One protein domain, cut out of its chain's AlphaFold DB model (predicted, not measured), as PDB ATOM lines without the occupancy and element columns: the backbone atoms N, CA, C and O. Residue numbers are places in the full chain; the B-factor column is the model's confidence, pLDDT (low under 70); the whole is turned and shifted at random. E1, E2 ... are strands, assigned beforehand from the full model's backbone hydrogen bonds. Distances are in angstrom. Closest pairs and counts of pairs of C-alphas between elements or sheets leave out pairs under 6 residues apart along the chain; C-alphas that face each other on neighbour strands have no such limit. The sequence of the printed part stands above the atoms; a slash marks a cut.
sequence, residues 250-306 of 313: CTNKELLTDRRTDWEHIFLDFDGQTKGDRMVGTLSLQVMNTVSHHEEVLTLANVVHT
ATOM      1  N   CYS A 250     -14.837 -44.834  28.353       75.81
ATOM      2  CA  CYS A 250     -13.761 -43.949  27.938       75.81
ATOM      3  C   CYS A 250     -12.547 -44.721  27.395       75.81
ATOM      4  O   CYS A 250     -12.001 -45.621  28.038       75.81
ATOM      5  N   THR A 251     -12.041 -44.301  26.234       75.38
ATOM      6  CA  THR A 251     -10.836 -44.893  25.630       75.38
ATOM      7  C   THR A 251      -9.530 -44.293  26.134       75.38
ATOM      8  O   THR A 251      -8.471 -44.897  25.964       75.38
ATOM      9  N   ASN A 252      -9.575 -43.120  26.773       73.12
ATOM     10  CA  ASN A 252      -8.396 -42.475  27.330       73.12
ATOM     11  C   ASN A 252      -8.355 -42.654  28.851       73.12
ATOM     12  O   ASN A 252      -9.104 -42.014  29.586       73.12
ATOM     13  N   LYS A 253      -7.431 -43.499  29.320       76.38
ATOM     14  CA  LYS A 253      -7.231 -43.779  30.746       76.38
ATOM     15  C   LYS A 253      -6.955 -42.490  31.525       76.38
ATOM     16  O   LYS A 253      -7.459 -42.344  32.635       76.38
ATOM     17  N   GLU A 254      -6.186 -41.549  30.971       81.19
ATOM     18  CA  GLU A 254      -5.720 -40.314  31.639       81.19
ATOM     19  C   GLU A 254      -6.832 -39.348  32.042       81.19
ATOM     20  O   GLU A 254      -6.652 -38.593  32.990       81.19
ATOM     21  N   LEU A 255      -7.991 -39.417  31.387       81.06
ATOM     22  CA  LEU A 255      -9.133 -38.555  31.698       81.06
ATOM     23  C   LEU A 255      -9.937 -39.032  32.918       81.06
ATOM     24  O   LEU A 255     -10.793 -38.300  33.404       81.06
ATOM     25  N   LEU A 256      -9.680 -40.252  33.402       82.44
ATOM     26  CA  LEU A 256     -10.385 -40.840  34.538       82.44
ATOM     27  C   LEU A 256      -9.713 -40.476  35.866       82.44
ATOM     28  O   LEU A 256      -8.549 -40.831  36.094       82.44
ATOM     29  N   THR A 257     -10.480 -39.856  36.760       84.38
ATOM     30  CA  THR A 257     -10.153 -39.658  38.181       84.38
ATOM     31  C   THR A 257     -10.694 -40.823  39.026       84.38
ATOM     32  O   THR A 257     -11.478 -41.632  38.534       84.38
ATOM     33  N   ASP A 258     -10.240 -40.968  40.279       84.62
ATOM     34  CA  ASP A 258     -10.700 -42.004  41.231       84.62
ATOM     35  C   ASP A 258     -10.737 -43.430  40.662       84.62
ATOM     36  O   ASP A 258     -11.725 -44.163  40.738       84.62
ATOM     37  N   ARG A 259      -9.619 -43.818  40.049       84.56
ATOM     38  CA  ARG A 259      -9.475 -45.094  39.353       84.56
ATOM     39  C   ARG A 259      -9.538 -46.266  40.325       84.56
ATOM     40  O   ARG A 259      -8.747 -46.344  41.264       84.56
ATOM     41  N   ARG A 260     -10.405 -47.226  40.025       84.38
ATOM     42  CA  ARG A 260     -10.514 -48.504  40.730       84.38
ATOM     43  C   ARG A 260     -10.521 -49.660  39.742       84.38
ATOM     44  O   ARG A 260     -10.919 -49.488  38.589       84.38
ATOM     45  N   THR A 261     -10.079 -50.830  40.190       80.00
ATOM     46  CA  THR A 261     -10.191 -52.052  39.391       80.00
ATOM     47  C   THR A 261     -11.654 -52.435  39.240       80.00
ATOM     48  O   THR A 261     -12.436 -52.346  40.189       80.00
ATOM     49  N   ASP A 262     -12.020 -52.819  38.025       76.00
ATOM     50  CA  ASP A 262     -13.380 -53.234  37.709       76.00
ATOM     51  C   ASP A 262     -13.506 -54.756  37.753       76.00
ATOM     52  O   ASP A 262     -12.745 -55.478  37.102       76.00
ATOM     53  N   TRP A 263     -14.482 -55.224  38.528       68.56
ATOM     54  CA  TRP A 263     -14.815 -56.639  38.698       68.56
ATOM     55  C   TRP A 263     -16.213 -56.972  38.173       68.56
ATOM     56  O   TRP A 263     -16.555 -58.150  38.087       68.56
ATOM     57  N   GLU A 264     -17.014 -55.959  37.839       67.81
ATOM     58  CA  GLU A 264     -18.416 -56.125  37.455       67.81
ATOM     59  C   GLU A 264     -18.557 -56.294  35.942       67.81
ATOM     60  O   GLU A 264     -19.327 -57.139  35.486       67.81
ATOM     61  N   HIS A 265     -17.769 -55.554  35.157       68.19
ATOM     62  CA  HIS A 265     -17.861 -55.600  33.702       68.19
ATOM     63  C   HIS A 265     -16.804 -56.530  33.095       68.19
ATOM     64  O   HIS A 265     -15.619 -56.535  33.455       68.19
ATOM     65  N   ILE A 266     -17.249 -57.339  32.132       64.75
ATOM     66  CA  ILE A 266     -16.400 -58.244  31.361       64.75
ATOM     67  C   ILE A 266     -16.449 -57.790  29.907       64.75
ATOM     68  O   ILE A 266     -17.463 -57.958  29.237       64.75
ATOM     69  N   PHE A 267     -15.332 -57.255  29.420       64.44
ATOM     70  CA  PHE A 267     -15.148 -56.974  28.000       64.44
ATOM     71  C   PHE A 267     -14.386 -58.129  27.373       64.44
ATOM     72  O   PHE A 267     -13.312 -58.525  27.846       64.44
ATOM     73  N   LEU A 268     -14.980 -58.681  26.327       62.56
ATOM     74  CA  LEU A 268     -14.377 -59.706  25.501       62.56
ATOM     75  C   LEU A 268     -13.837 -59.031  24.246       62.56
ATOM     76  O   LEU A 268     -14.498 -58.176  23.659       62.56
ATOM     77  N   ASP A 269     -12.626 -59.399  23.845       59.00
ATOM     78  CA  ASP A 269     -12.124 -59.040  22.530       59.00
ATOM     79  C   ASP A 269     -12.860 -59.822  21.427       59.00
ATOM     80  O   ASP A 269     -13.755 -60.632  21.681       59.00
ATOM     81  N   PHE A 270     -12.482 -59.564  20.174       50.44
ATOM     82  CA  PHE A 270     -13.097 -60.208  19.013       50.44
ATOM     83  C   PHE A 270     -13.001 -61.746  19.042       50.44
ATOM     84  O   PHE A 270     -13.849 -62.419  18.459       50.44
ATOM     85  N   ASP A 271     -11.996 -62.298  19.725       57.56
ATOM     86  CA  ASP A 271     -11.770 -63.739  19.844       57.56
ATOM     87  C   ASP A 271     -12.420 -64.325  21.113       57.56
ATOM     88  O   ASP A 271     -12.226 -65.500  21.433       57.56
ATOM     89  N   GLY A 272     -13.208 -63.526  21.842       59.47
ATOM     90  CA  GLY A 272     -13.860 -63.939  23.081       59.47
ATOM     91  C   GLY A 272     -12.912 -64.000  24.281       59.47
ATOM     92  O   GLY A 272     -13.268 -64.577  25.308       59.47
ATOM     93  N   GLN A 273     -11.704 -63.442  24.176       61.84
ATOM     94  CA  GLN A 273     -10.737 -63.408  25.268       61.84
ATOM     95  C   GLN A 273     -10.878 -62.121  26.072       61.84
ATOM     96  O   GLN A 273     -11.090 -61.033  25.543       61.84
ATOM     97  N   THR A 274     -10.722 -62.224  27.389       63.53
ATOM     98  CA  THR A 274     -10.675 -61.032  28.234       63.53
ATOM     99  C   THR A 274      -9.322 -60.361  28.062       63.53
ATOM    100  O   THR A 274      -8.295 -60.968  28.375       63.53
ATOM    101  N   LYS A 275      -9.301 -59.113  27.601       56.94
ATOM    102  CA  LYS A 275      -8.055 -58.403  27.313       56.94
ATOM    103  C   LYS A 275      -7.984 -57.100  28.111       56.94
ATOM    104  O   LYS A 275      -8.998 -56.464  28.364       56.94
ATOM    105  N   GLY A 276      -6.771 -56.707  28.504       61.22
ATOM    106  CA  GLY A 276      -6.481 -55.416  29.135       61.22
ATOM    107  C   GLY A 276      -6.765 -55.296  30.637       61.22
ATOM    108  O   GLY A 276      -7.410 -56.135  31.264       61.22
ATOM    109  N   ASP A 277      -6.218 -54.219  31.195       62.81
ATOM    110  CA  ASP A 277      -6.293 -53.846  32.607       62.81
ATOM    111  C   ASP A 277      -7.621 -53.116  32.863       62.81
ATOM    112  O   ASP A 277      -7.854 -52.025  32.330       62.81
ATOM    113  N   ARG A 278      -8.525 -53.752  33.614       72.44
ATOM    114  CA  ARG A 278      -9.919 -53.309  33.764       72.44
ATOM    115  C   ARG A 278     -10.010 -52.229  34.821       72.44
ATOM    116  O   ARG A 278      -9.749 -52.485  35.999       72.44
ATOM    117  N   MET A 279     -10.389 -51.025  34.414       76.88
ATOM    118  CA  MET A 279     -10.544 -49.925  35.352       76.88
ATOM    119  C   MET A 279     -11.830 -49.160  35.128       76.88
ATOM    120  O   MET A 279     -12.230 -48.907  33.997       76.88
ATOM    121  N   VAL A 280     -12.406 -48.724  36.236       84.12
ATOM    122  CA  VAL A 280     -13.507 -47.776  36.289       84.12
ATOM    123  C   VAL A 280     -13.000 -46.508  36.958       84.12
ATOM    124  O   VAL A 280     -12.173 -46.569  37.870       84.12
ATOM    125  N   GLY A 281     -13.490 -45.357  36.524       85.06
ATOM    126  CA  GLY A 281     -13.222 -44.090  37.185       85.06
ATOM    127  C   GLY A 281     -14.350 -43.091  37.002       85.06
ATOM    128  O   GLY A 281     -15.426 -43.406  36.492       85.06
ATOM    129  N   THR A 282     -14.079 -41.869  37.424       83.88
ATOM    130  CA  THR A 282     -14.969 -40.726  37.270       83.88
ATOM    131  C   THR A 282     -14.453 -39.846  36.137       83.88
ATOM    132  O   THR A 282     -13.252 -39.603  36.029       83.88
ATOM    133  N   LEU A 283     -15.347 -39.385  35.264       83.06
ATOM    134  CA  LEU A 283     -15.022 -38.496  34.151       83.06
ATOM    135  C   LEU A 283     -15.756 -37.168  34.330       83.06
ATOM    136  O   LEU A 283     -16.982 -37.141  34.426       83.06
ATOM    137  N   SER A 284     -15.016 -36.065  34.328       79.69
ATOM    138  CA  SER A 284     -15.588 -34.718  34.346       79.69
ATOM    139  C   SER A 284     -15.549 -34.121  32.942       79.69
ATOM    140  O   SER A 284     -14.485 -33.954  32.349       79.69
ATOM    141  N   LEU A 285     -16.722 -33.807  32.407       78.69
ATOM    142  CA  LEU A 285     -16.919 -33.187  31.105       78.69
ATOM    143  C   LEU A 285     -17.286 -31.721  31.300       78.69
ATOM    144  O   LEU A 285     -18.289 -31.408  31.936       78.69
ATOM    145  N   GLN A 286     -16.501 -30.821  30.722       77.19
ATOM    146  CA  GLN A 286     -16.862 -29.411  30.635       77.19
ATOM    147  C   GLN A 286     -17.736 -29.219  29.395       77.19
ATOM    148  O   GLN A 286     -17.304 -29.469  28.269       77.19
ATOM    149  N   VAL A 287     -18.986 -28.824  29.603       77.06
ATOM    150  CA  VAL A 287     -19.977 -28.622  28.546       77.06
ATOM    151  C   VAL A 287     -20.477 -27.189  28.568       77.06
ATOM    152  O   VAL A 287     -20.678 -26.597  29.619       77.06
ATOM    153  N   MET A 288     -20.700 -26.621  27.390       75.25
ATOM    154  CA  MET A 288     -21.319 -25.308  27.264       75.25
ATOM    155  C   MET A 288     -22.817 -25.490  27.066       75.25
ATOM    156  O   MET A 288     -23.256 -26.087  26.080       75.25
ATOM    157  N   ASN A 289     -23.606 -24.963  27.993       71.81
ATOM    158  CA  ASN A 289     -25.048 -24.964  27.860       71.81
ATOM    159  C   ASN A 289     -25.444 -23.969  26.760       71.81
ATOM    160  O   ASN A 289     -25.153 -22.777  26.831       71.81
ATOM    161  N   THR A 290     -26.099 -24.463  25.711       74.25
ATOM    162  CA  THR A 290     -26.465 -23.655  24.539       74.25
ATOM    163  C   THR A 290     -27.579 -22.649  24.816       74.25
ATOM    164  O   THR A 290     -27.762 -21.731  24.023       74.25
ATOM    165  N   VAL A 291     -28.320 -22.817  25.914       74.06
ATOM    166  CA  VAL A 291     -29.433 -21.946  26.310       74.06
ATOM    167  C   VAL A 291     -28.957 -20.859  27.268       74.06
ATOM    168  O   VAL A 291     -29.340 -19.702  27.119       74.06
ATOM    169  N   SER A 292     -28.125 -21.217  28.249       73.44
ATOM    170  CA  SER A 292     -27.617 -20.271  29.249       73.44
ATOM    171  C   SER A 292     -26.275 -19.639  28.862       73.44
ATOM    172  O   SER A 292     -25.869 -18.671  29.494       73.44
ATOM    173  N   HIS A 293     -25.588 -20.159  27.837       76.38
ATOM    174  CA  HIS A 293     -24.228 -19.769  27.434       76.38
ATOM    175  C   HIS A 293     -23.173 -19.874  28.549       76.38
ATOM    176  O   HIS A 293     -22.080 -19.326  28.421       76.38
ATOM    177  N   HIS A 294     -23.475 -20.604  29.622       74.25
ATOM    178  CA  HIS A 294     -22.541 -20.870  30.707       74.25
ATOM    179  C   HIS A 294     -21.866 -22.229  30.531       74.25
ATOM    180  O   HIS A 294     -22.444 -23.173  29.984       74.25
ATOM    181  N   GLU A 295     -20.624 -22.312  30.995       76.62
ATOM    182  CA  GLU A 295     -19.914 -23.577  31.124       76.62
ATOM    183  C   GLU A 295     -20.398 -24.303  32.379       76.62
ATOM    184  O   GLU A 295     -20.408 -23.754  33.480       76.62
ATOM    185  N   GLU A 296     -20.808 -25.549  32.197       76.69
ATOM    186  CA  GLU A 296     -21.252 -26.458  33.240       76.69
ATOM    187  C   GLU A 296     -20.327 -27.680  33.249       76.69
ATOM    188  O   GLU A 296     -19.822 -28.111  32.209       76.69
ATOM    189  N   VAL A 297     -20.087 -28.251  34.429       74.12
ATOM    190  CA  VAL A 297     -19.292 -29.476  34.570       74.12
ATOM    191  C   VAL A 297     -20.236 -30.645  34.822       74.12
ATOM    192  O   VAL A 297     -20.886 -30.717  35.864       74.12
ATOM    193  N   LEU A 298     -20.294 -31.579  33.878       78.50
ATOM    194  CA  LEU A 298     -21.000 -32.846  34.022       78.50
ATOM    195  C   LEU A 298     -20.033 -33.900  34.543       78.50
ATOM    196  O   LEU A 298     -19.001 -34.165  33.935       78.50
ATOM    197  N   THR A 299     -20.373 -34.522  35.667       77.25
ATOM    198  CA  THR A 299     -19.560 -35.594  36.247       77.25
ATOM    199  C   THR A 299     -20.247 -36.928  36.002       77.25
ATOM    200  O   THR A 299     -21.363 -37.149  36.469       77.25
ATOM    201  N   LEU A 300     -19.580 -37.805  35.259       79.06
ATOM    202  CA  LEU A 300     -20.008 -39.172  35.008       79.06
ATOM    203  C   LEU A 300     -19.252 -40.090  35.966       79.06
ATOM    204  O   LEU A 300     -18.027 -40.194  35.904       79.06
ATOM    205  N   ALA A 301     -19.986 -40.734  36.866       80.50
ATOM    206  CA  ALA A 301     -19.440 -41.772  37.728       80.50
ATOM    207  C   ALA A 301     -19.450 -43.124  37.003       80.50
ATOM    208  O   ALA A 301     -20.236 -43.341  36.082       80.50
ATOM    209  N   ASN A 302     -18.611 -44.048  37.468       78.56
ATOM    210  CA  ASN A 302     -18.551 -45.424  36.977       78.56
ATOM    211  C   ASN A 302     -18.243 -45.551  35.470       78.56
ATOM    212  O   ASN A 302     -18.753 -46.443  34.799       78.56
ATOM    213  N   VAL A 303     -17.398 -44.669  34.933       79.81
ATOM    214  CA  VAL A 303     -16.965 -44.725  33.534       79.81
ATOM    215  C   VAL A 303     -15.891 -45.789  33.373       79.81
ATOM    216  O   VAL A 303     -14.836 -45.728  34.005       79.81
ATOM    217  N   VAL A 304     -16.157 -46.753  32.506       80.00
ATOM    218  CA  VAL A 304     -15.288 -47.893  32.257       80.00
ATOM    219  C   VAL A 304     -14.218 -47.541  31.234       80.00
ATOM    220  O   VAL A 304     -14.485 -46.911  30.213       80.00
ATOM    221  N   HIS A 305     -12.980 -47.943  31.495       79.50
ATOM    222  CA  HIS A 305     -11.887 -47.794  30.553       79.50
ATOM    223  C   HIS A 305     -11.823 -48.972  29.585       79.50
ATOM    224  O   HIS A 305     -11.663 -50.116  30.011       79.50
ATOM    225  N   THR A 306     -11.826 -48.683  28.285       70.94
ATOM    226  CA  THR A 306     -11.589 -49.691  27.243       70.94
ATOM    227  C   THR A 306     -10.490 -49.232  26.288       70.94
ATOM    228  O   THR A 306     -10.620 -48.172  25.670       70.94
TER     229      THR A 306
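This is residues 250 to 306 of the 313 residues of the protein "CCHC-type domain-containing protein" of Phytophthora parasitica (strain INRA-310) (UniProt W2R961). A long, twisted ribbon of two strands, E2 and E3, makes most of the length, with the short strand E1 beside the first residues of E2 and a long loop, residues 262 to 278, reaching away at that end. The three strands form one antiparallel sheet in the order E1, E2, E3, a meander, each strand the antiparallel neighbour of the one before. The printed part has 57 residues with no named helix and three named strands; the class is all strand, though under half of the residues, 26, are in named elements. The whole is loose, with a radius of gyration of the C-alphas of 14.7 A, and only just a rod, spanning 47 by 23 by 18 A.

Find C-alpha 279 at (-10.544, -49.925, 35.352); from there E2, residues 279 to 288, runs 28.1 A. E3, residues 295 to 305, covers 25.5 A, bends by 79 degrees at residue 302 and ends at C-alpha 305, (-11.887, -47.794, 30.553). Look for E1, residues 257 to 261, from C-alpha 257 at (-10.153, -39.658, 38.181).

Begin at the inner strand E2. It forms a hairpin with E3, antiparallel at 160 degrees between directions; look at N 285 and O 298, 2.8 A apart and within hydrogen-bond range. The C-alphas of Val 280 and Val 304 face each other at 4.4 A. E1 and E2 are also a hairpin, antiparallel at 154 degrees, with N 260 and O 280 within hydrogen-bond range at 2.9 A. E1 and E3 are the edge strands.

The two C-alphas farthest apart, those of Asp 271 and Ser 292, are 47.2 A apart. The printed part has no cut. The link from E1 to E2, 17 residues, is long; that from E2 to E3 is short. Look for pLDDT under 70 at residues 263 to 277; the mean of the printed part is 74.0.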